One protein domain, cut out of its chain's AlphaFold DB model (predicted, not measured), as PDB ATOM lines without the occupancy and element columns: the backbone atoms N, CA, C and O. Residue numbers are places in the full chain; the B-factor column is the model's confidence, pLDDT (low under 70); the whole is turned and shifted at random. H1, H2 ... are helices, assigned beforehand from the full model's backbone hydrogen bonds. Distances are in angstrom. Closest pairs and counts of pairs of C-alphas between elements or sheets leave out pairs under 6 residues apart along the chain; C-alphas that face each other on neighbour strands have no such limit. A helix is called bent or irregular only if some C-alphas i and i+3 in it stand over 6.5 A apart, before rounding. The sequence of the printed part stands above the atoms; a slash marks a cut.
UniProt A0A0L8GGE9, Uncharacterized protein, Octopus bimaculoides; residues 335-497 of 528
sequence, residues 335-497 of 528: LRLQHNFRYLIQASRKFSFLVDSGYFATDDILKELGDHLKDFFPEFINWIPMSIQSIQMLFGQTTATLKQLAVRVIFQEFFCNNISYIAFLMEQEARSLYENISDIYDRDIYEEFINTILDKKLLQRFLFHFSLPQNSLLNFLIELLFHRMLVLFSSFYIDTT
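AT A GLANCE: This is residues 335 to 497 of the 528 residues of an uncharacterized protein of Octopus bimaculoides (UniProt A0A0L8GGE9). One long helix, H11, runs through the middle, with shorter helices H5, H6, H9 and H10 packed round it and crossing it at steep angles. H1, H3, H4, H7 and H8 lie farther out, apart from H11, and the tail of residues 491 to 497 sticks out. The printed part has 163 residues with eleven named helices, H1 to H11 in order, and no named strand; its class is all helix. It is compact, with a radius of gyration of the C-alphas of 15.9 A and spans of 45 by 44 by 28 A.

IN THESE COORDINATES: H1, residues 335 to 338, begins at C-alpha 335 (14.284, -8.883, -31.355). H2 is residues 342 to 349, H3 residues 352 to 356, and H4 residues 363 to 375, 18.4 A long. H5 is residues 388 to 395, and H6 residues 402 to 417, 21.2 A long, with a kink of 26 degrees near residue 411. H7 is residues 420 to 423, H8 residues 428 to 434, H9 residues 443 to 453, 14.8 A, and H10 residues 456 to 465, 14.2 A. H11, residues 470 to 490, is 31.3 A long and ends at C-alpha 490 (5.865, -9.286, -34.051); it is only just irregular, C-alphas 471 and 474 being 6.7 A apart.

HOW THE PARTS SIT: H11 is the hub, touching five helices. With residues 472 to 479 it touches H6 at a steep tilt of 56 degrees, the same way; the closest C-alphas, of Gln 404 and Asn 475, are 5.4 A apart. H5 touches H11 at 65 degrees, steep, with C-alphas of Leu 394 and Phe 482 closest at 5.8 A. H10 and H11 form a helical hairpin, C-alphas of Leu 463 and Gln 470 closest at 6.5 A. H9 touches H11 at a steep tilt of 42 degrees, opposite ways, Glu 447 and Val 487 having the closest C-alphas, 6.5 A. H2 only just touches H11, with 3 pairs of C-alphas within 8 A, closest Leu 344 and Leu 486 at 7.1 A, about perpendicular at 76 degrees. Farther out, H3 touches H5, C-alphas of Ser 352 and Phe 395 at 5.6 A. H4 only just touches H5, with 3 pairs of C-alphas within 8 A, closest Leu 366 and Ile 388 at 6.3 A. H7 touches H8, C-alphas of Ala 423 and Arg 431 at 5.0 A. H1 is close to but not clearly touching H2, C-alphas of Leu 335 and Tyr 343 at 7.7 A. Every O i to N i+4 pair is within hydrogen-bond range in H2, H3, H4, H5, H9 and H10; in H6 it is 11 of 12, in H8 2 of 3, in H11 15 of 17, and H1 and H7 are too short for such a pair.

THE WHOLE: The C-alphas farthest apart, of Ser 467 and Thr 497, are 52.5 A apart. The printed part has no cut, and the link from H4 to H5 is long. Mean pLDDT of the printed part is 88.2; it is under 70 in residues 337 to 339, 438 to 441 and 496 to 497.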
ATOM      1  N   LEU A 335      14.222  -8.794 -29.894       71.81
ATOM      2  CA  LEU A 335      14.284  -8.883 -31.355       71.81
ATOM      3  C   LEU A 335      15.221  -7.843 -31.973       71.81
ATOM      4  O   LEU A 335      16.005  -8.189 -32.847       71.81
ATOM      5  N   ARG A 336      15.160  -6.584 -31.525       71.31
ATOM      6  CA  ARG A 336      16.003  -5.507 -32.071       71.31
ATOM      7  C   ARG A 336      17.481  -5.656 -31.717       71.31
ATOM      8  O   ARG A 336      18.322  -5.290 -32.522       71.31
ATOM      9  N   LEU A 337      17.793  -6.121 -30.505       66.50
ATOM     10  CA  LEU A 337      19.173  -6.165 -30.008       66.50
ATOM     11  C   LEU A 337      19.888  -7.478 -30.321       66.50
ATOM     12  O   LEU A 337      21.097  -7.477 -30.517       66.50
ATOM     13  N   GLN A 338      19.164  -8.598 -30.308       66.25
ATOM     14  CA  GLN A 338      19.762  -9.932 -30.400       66.25
ATOM     15  C   GLN A 338      19.324 -10.687 -31.654       66.25
ATOM     16  O   GLN A 338      19.803 -11.797 -31.865       66.25
ATOM     17  N   HIS A 339      18.393 -10.132 -32.443       68.62
ATOM     18  CA  HIS A 339      17.787 -10.789 -33.605       68.62
ATOM     19  C   HIS A 339      17.237 -12.192 -33.302       68.62
ATOM     20  O   HIS A 339      17.060 -12.979 -34.219       68.62
ATOM     21  N   ASN A 340      16.944 -12.501 -32.028       72.38
ATOM     22  CA  ASN A 340      16.716 -13.867 -31.566       72.38
ATOM     23  C   ASN A 340      15.227 -14.174 -31.346       72.38
ATOM     24  O   ASN A 340      14.606 -13.695 -30.388       72.38
ATOM     25  N   PHE A 341      14.663 -15.032 -32.200       77.56
ATOM     26  CA  PHE A 341      13.248 -15.408 -32.156       77.56
ATOM     27  C   PHE A 341      12.844 -16.180 -30.882       77.56
ATOM     28  O   PHE A 341      11.693 -16.112 -30.444       77.56
ATOM     29  N   ARG A 342      13.773 -16.885 -30.221       76.50
ATOM     30  CA  ARG A 342      13.470 -17.715 -29.038       76.50
ATOM     31  C   ARG A 342      12.820 -16.920 -27.901       76.50
ATOM     32  O   ARG A 342      11.986 -17.458 -27.167       76.50
ATOM     33  N   TYR A 343      13.153 -15.638 -27.777       74.62
ATOM     34  CA  TYR A 343      12.595 -14.767 -26.745       74.62
ATOM     35  C   TYR A 343      11.115 -14.442 -26.960       74.62
ATOM     36  O   TYR A 343      10.383 -14.337 -25.976       74.62
ATOM     37  N   LEU A 344      10.636 -14.376 -28.210       78.94
ATOM     38  CA  LEU A 344       9.206 -14.194 -28.501       78.94
ATOM     39  C   LEU A 344       8.371 -15.358 -27.968       78.94
ATOM     40  O   LEU A 344       7.300 -15.154 -27.389       78.94
ATOM     41  N   ILE A 345       8.879 -16.581 -28.139       82.94
ATOM     42  CA  ILE A 345       8.228 -17.795 -27.645       82.94
ATOM     43  C   ILE A 345       8.149 -17.722 -26.120       82.94
ATOM     44  O   ILE A 345       7.066 -17.842 -25.551       82.94
ATOM     45  N   GLN A 346       9.282 -17.482 -25.455       81.62
ATOM     46  CA  GLN A 346       9.347 -17.430 -23.994       81.62
ATOM     47  C   GLN A 346       8.432 -16.350 -23.408       81.62
ATOM     48  O   GLN A 346       7.693 -16.631 -22.464       81.62
ATOM     49  N   ALA A 347       8.422 -15.148 -23.989       78.19
ATOM     50  CA  ALA A 347       7.543 -14.062 -23.565       78.19
ATOM     51  C   ALA A 347       6.062 -14.443 -23.700       78.19
ATOM     52  O   ALA A 347       5.291 -14.273 -22.758       78.19
ATOM     53  N   SER A 348       5.686 -15.062 -24.821       84.56
ATOM     54  CA  SER A 348       4.320 -15.546 -25.056       84.56
ATOM     55  C   SER A 348       3.888 -16.604 -24.046       84.56
ATOM     56  O   SER A 348       2.747 -16.617 -23.583       84.56
ATOM     57  N   ARG A 349       4.821 -17.463 -23.624       88.50
ATOM     58  CA  ARG A 349       4.566 -18.490 -22.613       88.50
ATOM     59  C   ARG A 349       4.384 -17.927 -21.199       88.50
ATOM     60  O   ARG A 349       3.754 -18.618 -20.397       88.50
ATOM     61  N   LYS A 350       4.813 -16.692 -20.892       88.31
ATOM     62  CA  LYS A 350       4.566 -16.054 -19.577       88.31
ATOM     63  C   LYS A 350       3.075 -15.870 -19.271       88.31
ATOM     64  O   LYS A 350       2.690 -15.913 -18.111       88.31
ATOM     65  N   PHE A 351       2.233 -15.739 -20.296       91.19
ATOM     66  CA  PHE A 351       0.782 -15.562 -20.151       91.19
ATOM     67  C   PHE A 351      -0.003 -16.880 -20.118       91.19
ATOM     68  O   PHE A 351      -1.219 -16.875 -19.931       91.19
ATOM     69  N   SER A 352       0.672 -18.021 -20.279       93.81
ATOM     70  CA  SER A 352       0.014 -19.325 -20.407       93.81
ATOM     71  C   SER A 352      -0.868 -19.695 -19.216       93.81
ATOM     72  O   SER A 352      -1.957 -20.217 -19.426       93.81
ATOM     73  N   PHE A 353      -0.466 -19.352 -17.988       95.38
ATOM     74  CA  PHE A 353      -1.264 -19.629 -16.789       95.38
ATOM     75  C   PHE A 353      -2.604 -18.867 -16.774       95.38
ATOM     76  O   PHE A 353      -3.595 -19.371 -16.246       95.38
ATOM     77  N   LEU A 354      -2.669 -17.678 -17.387       95.94
ATOM     78  CA  LEU A 354      -3.910 -16.904 -17.514       95.94
ATOM     79  C   LEU A 354      -4.844 -17.524 -18.553       95.94
ATOM     80  O   LEU A 354      -6.055 -17.579 -18.349       95.94
ATOM     81  N   VAL A 355      -4.279 -18.030 -19.649       95.44
ATOM     82  CA  VAL A 355      -5.026 -18.792 -20.659       95.44
ATOM     83  C   VAL A 355      -5.547 -20.099 -20.064       95.44
ATOM     84  O   VAL A 355      -6.712 -20.442 -20.255       95.44
ATOM     85  N   ASP A 356      -4.706 -20.797 -19.302       95.00
ATOM     86  CA  ASP A 356      -5.058 -22.032 -18.601       95.00
ATOM     87  C   ASP A 356      -6.184 -21.817 -17.586       95.00
ATOM     88  O   ASP A 356      -7.078 -22.650 -17.463       95.00
ATOM     89  N   SER A 357      -6.187 -20.665 -16.912       95.25
ATOM     90  CA  SER A 357      -7.255 -20.259 -15.990       95.25
ATOM     91  C   SER A 357      -8.563 -19.885 -16.702       95.25
ATOM     92  O   SER A 357      -9.559 -19.595 -16.048       95.25
ATOM     93  N   GLY A 358      -8.583 -19.888 -18.039       95.06
ATOM     94  CA  GLY A 358      -9.769 -19.626 -18.849       95.06
ATOM     95  C   GLY A 358     -10.036 -18.151 -19.140       95.06
ATOM     96  O   GLY A 358     -10.976 -17.857 -19.871       95.06
ATOM     97  N   TYR A 359      -9.208 -17.222 -18.649       96.50
ATOM     98  CA  TYR A 359      -9.461 -15.786 -18.817       96.50
ATOM     99  C   TYR A 359      -9.508 -15.367 -20.290       96.50
ATOM    100  O   TYR A 359     -10.417 -14.666 -20.708       96.50
ATOM    101  N   PHE A 360      -8.576 -15.855 -21.108       94.94
ATOM    102  CA  PHE A 360      -8.536 -15.565 -22.548       94.94
ATOM    103  C   PHE A 360      -9.352 -16.550 -23.401       94.94
ATOM    104  O   PHE A 360      -9.336 -16.489 -24.629       94.94
ATOM    105  N   ALA A 361     -10.041 -17.494 -22.769       90.31
ATOM    106  CA  ALA A 361     -10.725 -18.595 -23.429       90.31
ATOM    107  C   ALA A 361     -12.190 -18.214 -23.743       90.31
ATOM    108  O   ALA A 361     -13.118 -18.914 -23.347       90.31
ATOM    109  N   THR A 362     -12.391 -17.077 -24.419       94.19
ATOM    110  CA  THR A 362     -13.719 -16.502 -24.710       94.19
ATOM    111  C   THR A 362     -14.146 -16.727 -26.162       94.19
ATOM    112  O   THR A 362     -13.311 -16.878 -27.059       94.19
ATOM    113  N   ASP A 363     -15.457 -16.701 -26.423       95.38
ATOM    114  CA  ASP A 363     -16.000 -16.829 -27.783       95.38
ATOM    115  C   ASP A 363     -15.535 -15.699 -28.710       95.38
ATOM    116  O   ASP A 363     -15.351 -15.914 -29.905       95.38
ATOM    117  N   ASP A 364     -15.314 -14.495 -28.184       96.38
ATOM    118  CA  ASP A 364     -14.896 -13.350 -28.995       96.38
ATOM    119  C   ASP A 364     -13.418 -13.416 -29.395       96.38
ATOM    120  O   ASP A 364     -13.077 -13.060 -30.526       96.38
ATOM    121  N   ILE A 365     -12.559 -13.961 -28.527       96.88
ATOM    122  CA  ILE A 365     -11.169 -14.282 -28.877       96.88
ATOM    123  C   ILE A 365     -11.134 -15.466 -29.852       96.88
ATOM    124  O   ILE A 365     -10.331 -15.477 -30.784       96.88
ATOM    125  N   LEU A 366     -12.038 -16.444 -29.711       96.62
ATOM    126  CA  LEU A 366     -12.151 -17.548 -30.669       96.62
ATOM    127  C   LEU A 366     -12.587 -17.059 -32.059       96.62
ATOM    128  O   LEU A 366     -12.042 -17.512 -33.066       96.62
ATOM    129  N   LYS A 367     -13.543 -16.124 -32.123       96.12
ATOM    130  CA  LYS A 367     -13.925 -15.454 -33.375       96.12
ATOM    131  C   LYS A 367     -12.740 -14.702 -33.969       96.12
ATOM    132  O   LYS A 367     -12.486 -14.852 -35.156       96.12
ATOM    133  N   GLU A 368     -11.989 -13.967 -33.148       96.56
ATOM    134  CA  GLU A 368     -10.785 -13.262 -33.597       96.56
ATOM    135  C   GLU A 368      -9.738 -14.212 -34.187       96.56
ATOM    136  O   GLU A 368      -9.215 -13.943 -35.264       96.56
ATOM    137  N   LEU A 369      -9.480 -15.353 -33.540       96.31
ATOM    138  CA  LEU A 369      -8.620 -16.393 -34.103       96.31
ATOM    139  C   LEU A 369      -9.140 -16.845 -35.475       96.31
ATOM    140  O   LEU A 369      -8.363 -16.976 -36.412       96.31
ATOM    141  N   GLY A 370     -10.451 -17.058 -35.604       95.44
ATOM    142  CA  GLY A 370     -11.078 -17.451 -36.866       95.44
ATOM    143  C   GLY A 370     -10.940 -16.408 -37.974       95.44
ATOM    144  O   GLY A 370     -10.767 -16.785 -39.132       95.44
ATOM    145  N   ASP A 371     -10.998 -15.122 -37.631       95.00
ATOM    146  CA  ASP A 371     -10.767 -14.018 -38.565       95.00
ATOM    147  C   ASP A 371      -9.294 -13.990 -39.006       95.00
ATOM    148  O   ASP A 371      -9.014 -14.009 -40.202       95.00
ATOM    149  N   HIS A 372      -8.346 -14.110 -38.067       94.50
ATOM    150  CA  HIS A 372      -6.913 -14.192 -38.386       94.50
ATOM    151  C   HIS A 372      -6.572 -15.395 -39.270       94.50
ATOM    152  O   HIS A 372      -5.746 -15.287 -40.175       94.50
ATOM    153  N   LEU A 373      -7.223 -16.542 -39.049       95.19
ATOM    154  CA  LEU A 373      -7.065 -17.706 -39.918       95.19
ATOM    155  C   LEU A 373      -7.579 -17.448 -41.337       95.19
ATOM    156  O   LEU A 373      -6.973 -17.926 -42.286       95.19
ATOM    157  N   LYS A 374      -8.668 -16.696 -41.511       94.38
ATOM    158  CA  LYS A 374      -9.175 -16.338 -42.846       94.38
ATOM    159  C   LYS A 374      -8.257 -15.371 -43.570       94.38
ATOM    160  O   LYS A 374      -8.000 -15.565 -44.757       94.38
ATOM    161  N   ASP A 375      -7.781 -14.365 -42.852       92.75
ATOM    162  CA  ASP A 375      -7.085 -13.235 -43.452       92.75
ATOM    163  C   ASP A 375      -5.602 -13.534 -43.699       92.75
ATOM    164  O   ASP A 375      -5.052 -13.110 -44.715       92.75
ATOM    165  N   PHE A 376      -4.959 -14.283 -42.796       93.12
ATOM    166  CA  PHE A 376      -3.509 -14.491 -42.819       93.12
ATOM    167  C   PHE A 376      -3.081 -15.951 -42.994       93.12
ATOM    168  O   PHE A 376      -1.991 -16.193 -43.508       93.12
ATOM    169  N   PHE A 377      -3.906 -16.923 -42.586       94.56
ATOM    170  CA  PHE A 377      -3.511 -18.339 -42.514       94.56
ATOM    171  C   PHE A 377      -4.578 -19.300 -43.079       94.56
ATOM    172  O   PHE A 377      -4.999 -20.239 -42.383       94.56
ATOM    173  N   PRO A 378      -5.060 -19.090 -44.322       93.19
ATOM    174  CA  PRO A 378      -6.235 -19.781 -44.853       93.19
ATOM    175  C   PRO A 378      -6.076 -21.304 -44.920       93.19
ATOM    176  O   PRO A 378      -7.058 -22.046 -44.822       93.19
ATOM    177  N   GLU A 379      -4.844 -21.799 -45.031       90.94
ATOM    178  CA  GLU A 379      -4.525 -23.222 -45.014       90.94
ATOM    179  C   GLU A 379      -4.894 -23.905 -43.686       90.94
ATOM    180  O   GLU A 379      -5.292 -25.074 -43.686       90.94
ATOM    181  N   PHE A 380      -4.854 -23.178 -42.565       92.81
ATOM    182  CA  PHE A 380      -5.116 -23.726 -41.235       92.81
ATOM    183  C   PHE A 380      -6.603 -23.805 -40.878       92.81
ATOM    184  O   PHE A 380      -6.956 -24.610 -40.015       92.81
ATOM    185  N   ILE A 381      -7.482 -23.064 -41.569       89.38
ATOM    186  CA  ILE A 381      -8.942 -23.063 -41.329       89.38
ATOM    187  C   ILE A 381      -9.512 -24.485 -41.345       89.38
ATOM    188  O   ILE A 381     -10.349 -24.847 -40.523       89.38
ATOM    189  N   ASN A 382      -9.044 -25.304 -42.288       87.00
ATOM    190  CA  ASN A 382      -9.520 -26.675 -42.463       87.00
ATOM    191  C   ASN A 382      -8.733 -27.691 -41.630       87.00
ATOM    192  O   ASN A 382      -9.091 -28.868 -41.586       87.00
ATOM    193  N   TRP A 383      -7.605 -27.282 -41.050       85.88
ATOM    194  CA  TRP A 383      -6.698 -28.183 -40.347       85.88
ATOM    195  C   TRP A 383      -6.884 -28.135 -38.839       85.88
ATOM    196  O   TRP A 383      -6.633 -29.147 -38.187       85.88
ATOM    197  N   ILE A 384      -7.320 -26.999 -38.292       84.69
ATOM    198  CA  ILE A 384      -7.456 -26.787 -36.853       84.69
ATOM    199  C   ILE A 384      -8.937 -26.592 -36.508       84.69
ATOM    200  O   ILE A 384      -9.603 -25.755 -37.113       84.69
ATOM    201  N   PRO A 385      -9.484 -27.351 -35.540       86.75
ATOM    202  CA  PRO A 385     -10.866 -27.175 -35.119       86.75
ATOM    203  C   PRO A 385     -11.049 -25.800 -34.468       86.75
ATOM    204  O   PRO A 385     -10.228 -25.380 -33.656       86.75
ATOM    205  N   MET A 386     -12.148 -25.110 -34.768       90.19
ATOM    206  CA  MET A 386     -12.480 -23.835 -34.129       90.19
ATOM    207  C   MET A 386     -13.242 -24.086 -32.831       90.19
ATOM    208  O   MET A 386     -14.461 -24.233 -32.823       90.19
ATOM    209  N   SER A 387     -12.498 -24.176 -31.733       91.06
ATOM    210  CA  SER A 387     -13.028 -24.382 -30.386       91.06
ATOM    211  C   SER A 387     -12.203 -23.607 -29.366       91.06
ATOM    212  O   SER A 387     -11.036 -23.306 -29.613       91.06
ATOM    213  N   ILE A 388     -12.769 -23.342 -28.189       89.12
ATOM    214  CA  ILE A 388     -12.056 -22.694 -27.078       89.12
ATOM    215  C   ILE A 388     -10.772 -23.464 -26.708       89.12
ATOM    216  O   ILE A 388      -9.739 -22.865 -26.405       89.12
ATOM    217  N   GLN A 389     -10.793 -24.795 -26.835       91.19
ATOM    218  CA  GLN A 389      -9.625 -25.652 -26.602       91.19
ATOM    219  C   GLN A 389      -8.459 -25.321 -27.543       91.19
ATOM    220  O   GLN A 389      -7.309 -25.555 -27.194       91.19
ATOM    221  N   SER A 390      -8.718 -24.745 -28.718       92.06
ATOM    222  CA  SER A 390      -7.674 -24.341 -29.663       92.06
ATOM    223  C   SER A 390      -6.863 -23.158 -29.141       92.06
ATOM    224  O   SER A 390      -5.644 -23.157 -29.287       92.06
ATOM    225  N   ILE A 391      -7.497 -22.212 -28.438       93.94
ATOM    226  CA  ILE A 391      -6.795 -21.118 -27.746       93.94
ATOM    227  C   ILE A 391      -5.875 -21.696 -26.663       93.94
ATOM    228  O   ILE A 391      -4.703 -21.334 -26.579       93.94
ATOM    229  N   GLN A 392      -6.376 -22.651 -25.876       93.44
ATOM    230  CA  GLN A 392      -5.603 -23.340 -24.838       93.44
ATOM    231  C   GLN A 392      -4.439 -24.159 -25.417       93.44
ATOM    232  O   GLN A 392      -3.324 -24.108 -24.902       93.44
ATOM    233  N   MET A 393      -4.651 -24.869 -26.527       92.50
ATOM    234  CA  MET A 393      -3.585 -25.616 -27.201       92.50
ATOM    235  C   MET A 393      -2.530 -24.704 -27.839       92.50
ATOM    236  O   MET A 393      -1.364 -25.096 -27.887       92.50
ATOM    237  N   LEU A 394      -2.897 -23.499 -28.289       93.19
ATOM    238  CA  LEU A 394      -1.954 -22.506 -28.811       93.19
ATOM    239  C   LEU A 394      -1.162 -21.841 -27.678       93.19
ATOM    240  O   LEU A 394       0.067 -21.900 -27.669       93.19
ATOM    241  N   PHE A 395      -1.848 -21.260 -26.691       93.00
ATOM    242  CA  PHE A 395      -1.241 -20.339 -25.720       93.00
ATOM    243  C   PHE A 395      -1.114 -20.896 -24.289       93.00
ATOM    244  O   PHE A 395      -0.204 -20.486 -23.570       93.00
ATOM    245  N   GLY A 396      -1.956 -21.850 -23.877       92.31
ATOM    246  CA  GLY A 396      -1.933 -22.469 -22.541       92.31
ATOM    247  C   GLY A 396      -0.772 -23.449 -22.336       92.31
ATOM    248  O   GLY A 396      -0.081 -23.804 -23.292       92.31
ATOM    249  N   GLN A 397      -0.532 -23.898 -21.103       90.69
ATOM    250  CA  GLN A 397       0.465 -24.920 -20.754       90.69
ATOM    251  C   GLN A 397      -0.179 -26.096 -20.019       90.69
ATOM    252  O   GLN A 397      -0.206 -27.208 -20.537       90.69
ATOM    253  N   THR A 398      -0.713 -25.860 -18.828       90.88
ATOM    254  CA  THR A 398      -1.280 -26.901 -17.961       90.88
ATOM    255  C   THR A 398      -2.592 -27.469 -18.496       90.88
ATOM    256  O   THR A 398      -2.881 -28.642 -18.272       90.88
ATOM    257  N   THR A 399      -3.360 -26.684 -19.260       90.69
ATOM    258  CA  THR A 399      -4.586 -27.161 -19.927       90.69
ATOM    259  C   THR A 399      -4.314 -27.906 -21.232       90.69
ATOM    260  O   THR A 399      -5.201 -28.578 -21.763       90.69
ATOM    261  N   ALA A 400      -3.090 -27.824 -21.762       89.31
ATOM    262  CA  ALA A 400      -2.723 -28.509 -22.988       89.31
ATOM    263  C   ALA A 400      -2.552 -30.016 -22.737       89.31
ATOM    264  O   ALA A 400      -2.064 -30.460 -21.698       89.31
ATOM    265  N   THR A 401      -2.929 -30.838 -23.719       90.88
ATOM    266  CA  THR A 401      -2.744 -32.293 -23.604       90.88
ATOM    267  C   THR A 401      -1.257 -32.646 -23.503       90.88
ATOM    268  O   THR A 401      -0.414 -31.979 -24.106       90.88
ATOM    269  N   LEU A 402      -0.925 -33.763 -22.841       92.06
ATOM    270  CA  LEU A 402       0.456 -34.270 -22.791       92.06
ATOM    271  C   LEU A 402       1.065 -34.425 -24.196       92.06
ATOM    272  O   LEU A 402       2.253 -34.188 -24.383       92.06
ATOM    273  N   LYS A 403       0.240 -34.761 -25.199       93.50
ATOM    274  CA  LYS A 403       0.657 -34.796 -26.606       93.50
ATOM    275  C   LYS A 403       1.084 -33.421 -27.118       93.50
ATOM    276  O   LYS A 403       2.143 -33.338 -27.723       93.50
ATOM    277  N   GLN A 404       0.315 -32.358 -26.865       94.69
ATOM    278  CA  GLN A 404       0.699 -31.000 -27.273       94.69
ATOM    279  C   GLN A 404       1.993 -30.562 -26.585       94.69
ATOM    280  O   GLN A 404       2.870 -30.003 -27.234       94.69
ATOM    281  N   LEU A 405       2.137 -30.849 -25.288       93.75
ATOM    282  CA  LEU A 405       3.350 -30.518 -24.537       93.75
ATOM    283  C   LEU A 405       4.576 -31.272 -25.062       93.75
ATOM    284  O   LEU A 405       5.621 -30.663 -25.273       93.75
ATOM    285  N   ALA A 406       4.443 -32.569 -25.347       94.88
ATOM    286  CA  ALA A 406       5.508 -33.346 -25.974       94.88
ATOM    287  C   ALA A 406       5.858 -32.803 -27.368       94.88
ATOM    288  O   ALA A 406       7.032 -32.661 -27.695       94.88
ATOM    289  N   VAL A 407       4.846 -32.447 -28.169       96.00
ATOM    290  CA  VAL A 407       5.058 -31.845 -29.488       96.00
ATOM    291  C   VAL A 407       5.794 -30.522 -29.384       96.00
ATOM    292  O   VAL A 407       6.713 -30.334 -30.158       96.00
ATOM    293  N   ARG A 408       5.491 -29.651 -28.420       93.50
ATOM    294  CA  ARG A 408       6.242 -28.401 -28.203       93.50
ATOM    295  C   ARG A 408       7.722 -28.631 -27.959       93.50
ATOM    296  O   ARG A 408       8.545 -27.934 -28.537       93.50
ATOM    297  N   VAL A 409       8.058 -29.616 -27.126       93.06
ATOM    298  CA  VAL A 409       9.456 -29.975 -26.852       93.06
ATOM    299  C   VAL A 409      10.132 -30.473 -28.129       93.06
ATOM    300  O   VAL A 409      11.201 -29.991 -28.485       93.06
ATOM    301  N   ILE A 410       9.483 -31.380 -28.864       94.56
ATOM    302  CA  ILE A 410      10.012 -31.886 -30.140       94.56
ATOM    303  C   ILE A 410      10.136 -30.751 -31.166       94.56
ATOM    304  O   ILE A 410      11.136 -30.665 -31.871       94.56
ATOM    305  N   PHE A 411       9.140 -29.869 -31.241       93.56
ATOM    306  CA  PHE A 411       9.105 -28.746 -32.166       93.56
ATOM    307  C   PHE A 411      10.272 -27.796 -31.888       93.56
ATOM    308  O   PHE A 411      11.036 -27.468 -32.793       93.56
ATOM    309  N   GLN A 412      10.468 -27.441 -30.618       89.75
ATOM    310  CA  GLN A 412      11.579 -26.607 -30.181       89.75
ATOM    311  C   GLN A 412      12.933 -27.223 -30.551       89.75
ATOM    312  O   GLN A 412      13.785 -26.521 -31.088       89.75
ATOM    313  N   GLU A 413      13.141 -28.519 -30.316       89.69
ATOM    314  CA  GLU A 413      14.435 -29.150 -30.601       89.69
ATOM    315  C   GLU A 413      14.723 -29.287 -32.102       89.69
ATOM    316  O   GLU A 413      15.810 -28.936 -32.559       89.69
ATOM    317  N   PHE A 414      13.754 -29.761 -32.889       89.88
ATOM    318  CA  PHE A 414      13.983 -30.107 -34.297       89.88
ATOM    319  C   PHE A 414      13.744 -28.959 -35.280       89.88
ATOM    320  O   PHE A 414      14.295 -28.983 -36.377       89.88
ATOM    321  N   PHE A 415      12.914 -27.977 -34.921       88.62
ATOM    322  CA  PHE A 415      12.486 -26.916 -35.838       88.62
ATOM    323  C   PHE A 415      12.912 -25.518 -35.379       88.62
ATOM    324  O   PHE A 415      12.911 -24.605 -36.199       88.62
ATOM    325  N   CYS A 416      13.300 -25.337 -34.110       83.69
ATOM    326  CA  CYS A 416      13.778 -24.046 -33.599       83.69
ATOM    327  C   CYS A 416      15.268 -24.058 -33.237       83.69
ATOM    328  O   CYS A 416      15.978 -23.123 -33.582       83.69
ATOM    329  N   ASN A 417      15.749 -25.088 -32.534       83.12
ATOM    330  CA  ASN A 417      17.135 -25.135 -32.065       83.12
ATOM    331  C   ASN A 417      18.093 -25.623 -33.160       83.12
ATOM    332  O   ASN A 417      19.208 -25.117 -33.253       83.12
ATOM    333  N   ASN A 418      17.695 -26.629 -33.954       81.19
ATOM    334  CA  ASN A 418      18.577 -27.207 -34.965       81.19
ATOM    335  C   ASN A 418      17.826 -27.847 -36.155       81.19
ATOM    336  O   ASN A 418      17.518 -29.039 -36.158       81.19
ATOM    337  N   ILE A 419      17.605 -27.055 -37.208       82.94
ATOM    338  CA  ILE A 419      16.951 -27.465 -38.463       82.94
ATOM    339  C   ILE A 419      17.812 -28.454 -39.269       82.94
ATOM    340  O   ILE A 419      17.269 -29.229 -40.061       82.94
ATOM    341  N   SER A 420      19.133 -28.522 -39.052       81.25
ATOM    342  CA  SER A 420      19.982 -29.491 -39.774       81.25
ATOM    343  C   SER A 420      19.520 -30.943 -39.559       81.25
ATOM    344  O   SER A 420      19.617 -31.770 -40.466       81.25
ATOM    345  N   TYR A 421      18.892 -31.239 -38.410       82.88
ATOM    346  CA  TYR A 421      18.308 -32.547 -38.100       82.88
ATOM    347  C   TYR A 421      17.121 -32.939 -38.972       82.88
ATOM    348  O   TYR A 421      16.727 -34.101 -38.958       82.88
ATOM    349  N   ILE A 422      16.534 -32.006 -39.711       86.75
ATOM    350  CA  ILE A 422      15.406 -32.266 -40.608       86.75
ATOM    351  C   ILE A 422      15.701 -31.849 -42.050       86.75
ATOM    352  O   ILE A 422      14.887 -32.129 -42.927       86.75
ATOM    353  N   ALA A 423      16.866 -31.255 -42.332       85.44
ATOM    354  CA  ALA A 423      17.253 -30.809 -43.672       85.44
ATOM    355  C   ALA A 423      17.185 -31.940 -44.715       85.44
ATOM    356  O   ALA A 423      16.772 -31.728 -45.853       85.44
ATOM    357  N   PHE A 424      17.485 -33.181 -44.318       88.31
ATOM    358  CA  PHE A 424      17.393 -34.342 -45.207       88.31
ATOM    359  C   PHE A 424      15.957 -34.706 -45.636       88.31
ATOM    360  O   PHE A 424      15.791 -35.441 -46.609       88.31
ATOM    361  N   LEU A 425      14.931 -34.223 -44.922       90.06
ATOM    362  CA  LEU A 425      13.512 -34.417 -45.252       90.06
ATOM    363  C   LEU A 425      12.984 -33.366 -46.243       90.06
ATOM    364  O   LEU A 425      11.887 -33.534 -46.798       90.06
ATOM    365  N   MET A 426      13.744 -32.286 -46.439       88.50
ATOM    366  CA  MET A 426      13.404 -31.167 -47.313       88.50
ATOM    367  C   MET A 426      13.702 -31.480 -48.782       88.50
ATOM    368  O   MET A 426      14.401 -32.437 -49.120       88.50
ATOM    369  N   GLU A 427      13.150 -30.662 -49.676       86.19
ATOM    370  CA  GLU A 427      13.482 -30.708 -51.102       86.19
ATOM    371  C   GLU A 427      14.912 -30.201 -51.347       86.19
ATOM    372  O   GLU A 427      15.470 -29.498 -50.507       86.19
ATOM    373  N   GLN A 428      15.530 -30.576 -52.473       83.62
ATOM    374  CA  GLN A 428      16.964 -30.335 -52.715       83.62
ATOM    375  C   GLN A 428      17.375 -28.862 -52.585       83.62
ATOM    376  O   GLN A 428      18.441 -28.586 -52.039       83.62
ATOM    377  N   GLU A 429      16.536 -27.937 -53.054       80.06
ATOM    378  CA  GLU A 429      16.796 -26.492 -53.001       80.06
ATOM    379  C   GLU A 429      16.785 -25.956 -51.563       80.06
ATOM    380  O   GLU A 429      17.697 -25.243 -51.163       80.06
ATOM    381  N   ALA A 430      15.809 -26.360 -50.746       79.94
ATOM    382  CA  ALA A 430      15.772 -25.997 -49.329       79.94
ATOM    383  C   ALA A 430      16.888 -26.704 -48.542       79.94
ATOM    384  O   ALA A 430      17.531 -26.120 -47.675       79.94
ATOM    385  N   ARG A 431      17.183 -27.963 -48.864       83.00
ATOM    386  CA  ARG A 431      18.218 -28.736 -48.174       83.00
ATOM    387  C   ARG A 431      19.597 -28.079 -48.270       83.00
ATOM    388  O   ARG A 431      20.296 -28.032 -47.264       83.00
ATOM    389  N   SER A 432      19.975 -27.558 -49.439       79.94
ATOM    390  CA  SER A 432      21.277 -26.903 -49.629       79.94
ATOM    391  C   SER A 432      21.416 -25.598 -48.839       79.94
ATOM    392  O   SER A 432      22.517 -25.273 -48.398       79.94
ATOM    393  N   LEU A 433      20.307 -24.882 -48.628       78.56
ATOM    394  CA  LEU A 433      20.261 -23.656 -47.832       78.56
ATOM    395  C   LEU A 433      20.400 -23.947 -46.332       78.56
ATOM    396  O   LEU A 433      21.172 -23.275 -45.656       78.56
ATOM    397  N   TYR A 434      19.705 -24.967 -45.818       78.81
ATOM    398  CA  TYR A 434      19.568 -25.194 -44.372       78.81
ATOM    399  C   TYR A 434      20.498 -26.274 -43.788       78.81
ATOM    400  O   TYR A 434      20.605 -26.372 -42.567       78.81
ATOM    401  N   GLU A 435      21.210 -27.065 -44.604       76.88
ATOM    402  CA  GLU A 435      22.139 -28.104 -44.107       76.88
ATOM    403  C   GLU A 435      23.281 -27.543 -43.245       76.88
ATOM    404  O   GLU A 435      23.752 -28.233 -42.342       76.88
ATOM    405  N   ASN A 436      23.704 -26.300 -43.499       72.25
ATOM    406  CA  ASN A 436      24.857 -25.677 -42.839       72.25
ATOM    407  C   ASN A 436      24.485 -24.525 -41.894       72.25
ATOM    408  O   ASN A 436      25.380 -23.865 -41.363       72.25
ATOM    409  N   ILE A 437      23.194 -24.263 -41.677       73.06
ATOM    410  CA  ILE A 437      22.764 -23.207 -40.757       73.06
ATOM    411  C   ILE A 437      22.911 -23.736 -39.331       73.06
ATOM    412  O   ILE A 437      22.110 -24.541 -38.857       73.06
ATOM    413  N   SER A 438      23.971 -23.293 -38.654       62.66
ATOM    414  CA  SER A 438      24.237 -23.628 -37.253       62.66
ATOM    415  C   SER A 438      23.423 -22.788 -36.271       62.66
ATOM    416  O   SER A 438      23.296 -23.180 -35.114       62.66
ATOM    417  N   ASP A 439      22.912 -21.638 -36.716       66.62
ATOM    418  CA  ASP A 439      22.198 -20.685 -35.875       66.62
ATOM    419  C   ASP A 439      20.911 -20.199 -36.558       66.62
ATOM    420  O   ASP A 439      20.937 -19.475 -37.549       66.62
ATOM    421  N   ILE A 440      19.777 -20.659 -36.033       68.69
ATOM    422  CA  ILE A 440      18.417 -20.383 -36.529       68.69
ATOM    423  C   ILE A 440      17.747 -19.320 -35.660       68.69
ATOM    424  O   ILE A 440      16.573 -18.999 -35.828       68.69
ATOM    425  N   TYR A 441      18.483 -18.770 -34.694       69.31
ATOM    426  CA  TYR A 441      17.932 -17.744 -33.836       69.31
ATOM    427  C   TYR A 441      17.660 -16.456 -34.609       69.31
ATOM    428  O   TYR A 441      16.738 -15.751 -34.206       69.31
ATOM    429  N   ASP A 442      18.372 -16.207 -35.715       77.31
ATOM    430  CA  ASP A 442      18.118 -15.081 -36.614       77.31
ATOM    431  C   ASP A 442      16.660 -15.066 -37.100       77.31
ATOM    432  O   ASP A 442      16.148 -16.030 -37.681       77.31
ATOM    433  N   ARG A 443      15.993 -13.940 -36.841       78.00
ATOM    434  CA  ARG A 443      14.591 -13.713 -37.182       78.00
ATOM    435  C   ARG A 443      14.293 -13.981 -38.655       78.00
ATOM    436  O   ARG A 443      13.287 -14.632 -38.921       78.00
ATOM    437  N   ASP A 444      15.102 -13.469 -39.578       81.69
ATOM    438  CA  ASP A 444      14.775 -13.477 -41.006       81.69
ATOM    439  C   ASP A 444      14.875 -14.904 -41.557       81.69
ATOM    440  O   ASP A 444      13.974 -15.374 -42.256       81.69
ATOM    441  N   ILE A 445      15.915 -15.635 -41.140       83.12
ATOM    442  CA  ILE A 445      16.102 -17.057 -41.468       83.12
ATOM    443  C   ILE A 445      14.935 -17.888 -40.922       83.12
ATOM    444  O   ILE A 445      14.383 -18.748 -41.612       83.12
ATOM    445  N   TYR A 446      14.548 -17.641 -39.670       86.50
ATOM    446  CA  TYR A 446      13.463 -18.376 -39.035       86.50
ATOM    447  C   TYR A 446      12.096 -18.086 -39.668       86.50
ATOM    448  O   TYR A 446      11.290 -18.998 -39.871       86.50
ATOM    449  N   GLU A 447      11.837 -16.818 -39.987       87.88
ATOM    450  CA  GLU A 447      10.624 -16.352 -40.653       87.88
ATOM    451  C   GLU A 447      10.478 -16.982 -42.041       87.88
ATOM    452  O   GLU A 447       9.414 -17.525 -42.357       87.88
ATOM    453  N   GLU A 448      11.550 -16.993 -42.838       88.38
ATOM    454  CA  GLU A 448      11.570 -17.672 -44.132       88.38
ATOM    455  C   GLU A 448      11.280 -19.167 -43.963       88.38
ATOM    456  O   GLU A 448      10.353 -19.688 -44.593       88.38
ATOM    457  N   PHE A 449      11.994 -19.848 -43.063       89.00
ATOM    458  CA  PHE A 449      11.824 -21.277 -42.816       89.00
ATOM    459  C   PHE A 449      10.383 -21.654 -42.448       89.00
ATOM    460  O   PHE A 449       9.789 -22.549 -43.060       89.00
ATOM    461  N   ILE A 450       9.799 -20.977 -41.459       90.62
ATOM    462  CA  ILE A 450       8.467 -21.317 -40.955       90.62
ATOM    463  C   ILE A 450       7.360 -20.999 -41.956       90.62
ATOM    464  O   ILE A 450       6.376 -21.745 -42.022       90.62
ATOM    465  N   ASN A 451       7.495 -19.927 -42.735       90.06
ATOM    466  CA  ASN A 451       6.460 -19.517 -43.680       90.06
ATOM    467  C   ASN A 451       6.535 -20.283 -45.005       90.06
ATOM    468  O   ASN A 451       5.490 -20.624 -45.563       90.06
ATOM    469  N   THR A 452       7.739 -20.594 -45.490       87.50
ATOM    470  CA  THR A 452       7.931 -21.132 -46.850       87.50
ATOM    471  C   THR A 452       8.230 -22.628 -46.890       87.50
ATOM    472  O   THR A 452       7.744 -23.313 -47.790       87.50
ATOM    473  N   ILE A 453       8.979 -23.159 -45.918       89.56
ATOM    474  CA  ILE A 453       9.504 -24.533 -45.970       89.56
ATOM    475  C   ILE A 453       8.720 -25.465 -45.056       89.56
ATOM    476  O   ILE A 453       8.373 -26.582 -45.447       89.56
ATOM    477  N   LEU A 454       8.447 -25.031 -43.825       91.44
ATOM    478  CA  LEU A 454       7.767 -25.862 -42.846       91.44
ATOM    479  C   LEU A 454       6.261 -25.899 -43.117       91.44
ATOM    480  O   LEU A 454       5.500 -25.050 -42.654       91.44
ATOM    481  N   ASP A 455       5.840 -26.914 -43.868       92.25
ATOM    482  CA  ASP A 455       4.453 -27.143 -44.252       92.25
ATOM    483  C   ASP A 455       3.894 -28.473 -43.705       92.25
ATOM    484  O   ASP A 455       4.566 -29.282 -43.053       92.25
ATOM    485  N   LYS A 456       2.616 -28.732 -43.998       94.31
ATOM    486  CA  LYS A 456       1.942 -29.974 -43.598       94.31
ATOM    487  C   LYS A 456       2.609 -31.228 -44.177       94.31
ATOM    488  O   LYS A 456       2.599 -32.265 -43.513       94.31
ATOM    489  N   LYS A 457       3.161 -31.173 -45.394       93.81
ATOM    490  CA  LYS A 457       3.790 -32.335 -46.043       93.81
ATOM    491  C   LYS A 457       5.107 -32.684 -45.363       93.81
ATOM    492  O   LYS A 457       5.357 -33.863 -45.110       93.81
ATOM    493  N   LEU A 458       5.923 -31.686 -45.034       94.38
ATOM    494  CA  LEU A 458       7.175 -31.875 -44.312       94.38
ATOM    495  C   LEU A 458       6.911 -32.455 -42.920       94.38
ATOM    496  O   LEU A 458       7.554 -33.431 -42.540       94.38
ATOM    497  N   LEU A 459       5.898 -31.951 -42.207       95.81
ATOM    498  CA  LEU A 459       5.475 -32.518 -40.922       95.81
ATOM    499  C   LEU A 459       5.009 -33.978 -41.051       95.81
ATOM    500  O   LEU A 459       5.363 -34.815 -40.223       95.81
ATOM    501  N   GLN A 460       4.276 -34.333 -42.110       96.06
ATOM    502  CA  GLN A 460       3.897 -35.729 -42.374       96.06
ATOM    503  C   GLN A 460       5.114 -36.629 -42.643       96.06
ATOM    504  O   GLN A 460       5.184 -37.736 -42.104       96.06
ATOM    505  N   ARG A 461       6.090 -36.155 -43.434       95.56
ATOM    506  CA  ARG A 461       7.360 -36.866 -43.671       95.56
ATOM    507  C   ARG A 461       8.146 -37.044 -42.374       95.56
ATOM    508  O   ARG A 461       8.650 -38.134 -42.132       95.56
ATOM    509  N   PHE A 462       8.197 -36.014 -41.532       95.88
ATOM    510  CA  PHE A 462       8.839 -36.058 -40.220       95.88
ATOM    511  C   PHE A 462       8.210 -37.127 -39.320       95.88
ATOM    512  O   PHE A 462       8.915 -38.000 -38.813       95.88
ATOM    513  N   LEU A 463       6.879 -37.128 -39.187       96.44
ATOM    514  CA  LEU A 463       6.167 -38.135 -38.394       96.44
ATOM    515  C   LEU A 463       6.412 -39.553 -38.912       96.44
ATOM    516  O   LEU A 463       6.622 -40.468 -38.119       96.44
ATOM    517  N   PHE A 464       6.399 -39.736 -40.234       96.00
ATOM    518  CA  PHE A 464       6.678 -41.027 -40.856       96.00
ATOM    519  C   PHE A 464       8.113 -41.493 -40.582       96.00
ATOM    520  O   PHE A 464       8.314 -42.621 -40.140       96.00
ATOM    521  N   HIS A 465       9.099 -40.617 -40.786       95.06
ATOM    522  CA  HIS A 465      10.514 -40.940 -40.618       95.06
ATOM    523  C   HIS A 465      10.856 -41.335 -39.177       95.06
ATOM    524  O   HIS A 465      11.512 -42.348 -38.944       95.06
ATOM    525  N   PHE A 466      10.366 -40.574 -38.196       94.25
ATOM    526  CA  PHE A 466      10.611 -40.844 -36.776       94.25
ATOM    527  C   PHE A 466       9.604 -41.816 -36.148       94.25
ATOM    528  O   PHE A 466       9.621 -42.016 -34.935       94.25
ATOM    529  N   SER A 467       8.736 -42.444 -36.952       94.94
ATOM    530  CA  SER A 467       7.717 -43.399 -36.486       94.94
ATOM    531  C   SER A 467       6.818 -42.842 -35.369       94.94
ATOM    532  O   SER A 467       6.397 -43.562 -34.462       94.94
ATOM    533  N   LEU A 468       6.517 -41.543 -35.426       94.69
ATOM    534  CA  LEU A 468       5.646 -40.874 -34.465       94.69
ATOM    535  C   LEU A 468       4.162 -41.136 -34.798       94.69
ATOM    536  O   LEU A 468       3.808 -41.337 -35.965       94.69
ATOM    537  N   PRO A 469       3.254 -41.116 -33.801       93.94
ATOM    538  CA  PRO A 469       1.832 -41.365 -34.033       93.94
ATOM    539  C   PRO A 469       1.229 -40.362 -35.024       93.94
ATOM    540  O   PRO A 469       1.231 -39.168 -34.759       93.94
ATOM    541  N   GLN A 470       0.627 -40.820 -36.124       91.81
ATOM    542  CA  GLN A 470       0.073 -39.918 -37.153       91.81
ATOM    543  C   GLN A 470      -1.041 -38.991 -36.633       91.81
ATOM    544  O   GLN A 470      -1.261 -37.905 -37.163       91.81
ATOM    545  N   ASN A 471      -1.720 -39.378 -35.548       91.38
ATOM    546  CA  ASN A 471      -2.714 -38.528 -34.891       91.38
ATOM    547  C   ASN A 471      -2.111 -37.343 -34.108       91.38
ATOM    548  O   ASN A 471      -2.879 -36.520 -33.618       91.38
ATOM    549  N   SER A 472      -0.781 -37.229 -33.996       94.31
ATOM    550  CA  SER A 472      -0.105 -36.044 -33.449       94.31
ATOM    551  C   SER A 472       0.075 -34.930 -34.484       94.31
ATOM    552  O   SER A 472       0.443 -33.819 -34.107       94.31
ATOM    553  N   LEU A 473      -0.226 -35.176 -35.768       95.56
ATOM    554  CA  LEU A 473      -0.102 -34.167 -36.825       95.56
ATOM    555  C   LEU A 473      -0.869 -32.883 -36.490       95.56
ATOM    556  O   LEU A 473      -0.348 -31.797 -36.711       95.56
ATOM    557  N   LEU A 474      -2.068 -32.995 -35.906       94.75
ATOM    558  CA  LEU A 474      -2.845 -31.830 -35.474       94.75
ATOM    559  C   LEU A 474      -2.071 -30.973 -34.463       94.75
ATOM    560  O   LEU A 474      -2.041 -29.757 -34.598       94.75
ATOM    561  N   ASN A 475      -1.412 -31.597 -33.488       95.81
ATOM    562  CA  ASN A 475      -0.626 -30.896 -32.475       95.81
ATOM    563  C   ASN A 475       0.578 -30.159 -33.090       95.81
ATOM    564  O   ASN A 475       0.871 -29.032 -32.697       95.81
ATOM    565  N   PHE A 476       1.235 -30.771 -34.084       96.38
ATOM    566  CA  PHE A 476       2.314 -30.129 -34.845       96.38
ATOM    567  C   PHE A 476       1.806 -28.955 -35.685       96.38
ATOM    568  O   PHE A 476       2.465 -27.924 -35.739       96.38
ATOM    569  N   LEU A 477       0.630 -29.083 -36.312       96.25
ATOM    570  CA  LEU A 477       0.011 -27.984 -37.059       96.25
ATOM    571  C   LEU A 477      -0.401 -26.831 -36.138       96.25
ATOM    572  O   LEU A 477      -0.215 -25.677 -36.501       96.25
ATOM    573  N   ILE A 478      -0.923 -27.125 -34.946       95.44
ATOM    574  CA  ILE A 478      -1.238 -26.100 -33.944       95.44
ATOM    575  C   ILE A 478       0.030 -25.364 -33.515       95.44
ATOM    576  O   ILE A 478       0.022 -24.139 -33.440       95.44
ATOM    577  N   GLU A 479       1.125 -26.084 -33.262       95.31
ATOM    578  CA  GLU A 479       2.379 -25.435 -32.877       95.31
ATOM    579  C   GLU A 479       2.952 -24.609 -34.039       95.31
ATOM    580  O   GLU A 479       3.296 -23.448 -33.851       95.31
ATOM    581  N   LEU A 480       2.932 -25.131 -35.268       95.88
ATOM    582  CA  LEU A 480       3.320 -24.370 -36.457       95.88
ATOM    583  C   LEU A 480       2.504 -23.074 -36.608       95.88
ATOM    584  O   LEU A 480       3.084 -22.017 -36.855       95.88
ATOM    585  N   LEU A 481       1.180 -23.142 -36.429       95.94
ATOM    586  CA  LEU A 481       0.315 -21.961 -36.455       95.94
ATOM    587  C   LEU A 481       0.741 -20.948 -35.387       95.94
ATOM    588  O   LEU A 481       0.896 -19.772 -35.702       95.94
ATOM    589  N   PHE A 482       0.959 -21.393 -34.147       94.81
ATOM    590  CA  PHE A 482       1.399 -20.523 -33.055       94.81
ATOM    591  C   PHE A 482       2.659 -19.737 -33.437       94.81
ATOM    592  O   PHE A 482       2.692 -18.514 -33.299       94.81
ATOM    593  N   HIS A 483       3.663 -20.413 -33.990       93.50
ATOM    594  CA  HIS A 483       4.896 -19.763 -34.418       93.50
ATOM    595  C   HIS A 483       4.687 -18.778 -35.579       93.50
ATOM    596  O   HIS A 483       5.186 -17.655 -35.508       93.50
ATOM    597  N   ARG A 484       3.902 -19.144 -36.604       94.06
ATOM    598  CA  ARG A 484       3.549 -18.237 -37.713       94.06
ATOM    599  C   ARG A 484       2.839 -16.972 -37.220       94.06
ATOM    600  O   ARG A 484       3.155 -15.873 -37.669       94.06
ATOM    601  N   MET A 485       1.931 -17.110 -36.251       94.12
ATOM    602  CA  MET A 485       1.241 -15.974 -35.631       94.12
ATOM    603  C   MET A 485       2.201 -15.066 -34.859       94.12
ATOM    604  O   MET A 485       2.109 -13.845 -34.976       94.12
ATOM    605  N   LEU A 486       3.143 -15.636 -34.098       91.81
ATOM    606  CA  LEU A 486       4.146 -14.847 -33.379       91.81
ATOM    607  C   LEU A 486       5.032 -14.045 -34.332       91.81
ATOM    608  O   LEU A 486       5.219 -12.852 -34.100       91.81
ATOM    609  N   VAL A 487       5.530 -14.676 -35.400       90.06
ATOM    610  CA  VAL A 487       6.328 -14.008 -36.440       90.06
ATOM    611  C   VAL A 487       5.528 -12.858 -37.052       90.06
ATOM    612  O   VAL A 487       5.965 -11.709 -36.973       90.06
ATOM    613  N   LEU A 488       4.319 -13.139 -37.552       91.88
ATOM    614  CA  LEU A 488       3.460 -12.140 -38.186       91.88
ATOM    615  C   LEU A 488       3.194 -10.952 -37.256       91.88
ATOM    616  O   LEU A 488       3.493  -9.814 -37.607       91.88
ATOM    617  N   PHE A 489       2.657 -11.194 -36.060       92.12
ATOM    618  CA  PHE A 489       2.268 -10.105 -35.168       92.12
ATOM    619  C   PHE A 489       3.465  -9.355 -34.591       92.12
ATOM    620  O   PHE A 489       3.344  -8.165 -34.337       92.12
ATOM    621  N   SER A 490       4.638  -9.987 -34.461       89.31
ATOM    622  CA  SER A 490       5.865  -9.286 -34.051       89.31
ATOM    623  C   SER A 490       6.357  -8.248 -35.069       89.31
ATOM    624  O   SER A 490       7.179  -7.404 -34.715       89.31
ATOM    625  N   SER A 491       5.877  -8.302 -36.320       88.19
ATOM    626  CA  SER A 491       6.165  -7.296 -37.354       88.19
ATOM    627  C   SER A 491       5.327  -6.019 -37.219       88.19
ATOM    628  O   SER A 491       5.672  -4.999 -37.815       88.19
ATOM    629  N   PHE A 492       4.240  -6.052 -36.443       90.69
ATOM    630  CA  PHE A 492       3.401  -4.877 -36.220       90.69
ATOM    631  C   PHE A 492       4.038  -3.970 -35.162       90.69
ATOM    632  O   PHE A 492       4.975  -4.350 -34.462       90.69
ATOM    633  N   TYR A 493       3.514  -2.759 -35.010       86.19
ATOM    634  CA  TYR A 493       3.931  -1.863 -33.938       86.19
ATOM    635  C   TYR A 493       2.759  -1.082 -33.360       86.19
ATOM    636  O   TYR A 493       1.708  -0.901 -33.981       86.19
ATOM    637  N   ILE A 494       2.947  -0.625 -32.129       82.81
ATOM    638  CA  ILE A 494       2.003   0.251 -31.452       82.81
ATOM    639  C   ILE A 494       2.444   1.674 -31.727       82.81
ATOM    640  O   ILE A 494       3.612   2.016 -31.563       82.81
ATOM    641  N   ASP A 495       1.501   2.502 -32.147       70.12
ATOM    642  CA  ASP A 495       1.726   3.933 -32.241       70.12
ATOM    643  C   ASP A 495       1.937   4.493 -30.825       70.12
ATOM    644  O   ASP A 495       0.966   4.689 -30.092       70.12
ATOM    645  N   THR A 496       3.183   4.699 -30.401       59.19
ATOM    646  CA  THR A 496       3.511   5.433 -29.164       59.19
ATOM    647  C   THR A 496       3.644   6.933 -29.421       59.19
ATOM    648  O   THR A 496       3.616   7.731 -28.488       59.19
ATOM    649  N   THR A 497       3.697   7.344 -30.692       42.78
ATOM    650  CA  THR A 497       3.925   8.727 -31.092       42.78
ATOM    651  C   THR A 497       2.664   9.577 -30.965       42.78
ATOM    652  O   THR A 497       1.828   9.648 -31.858       42.78
TER     653      THR A 497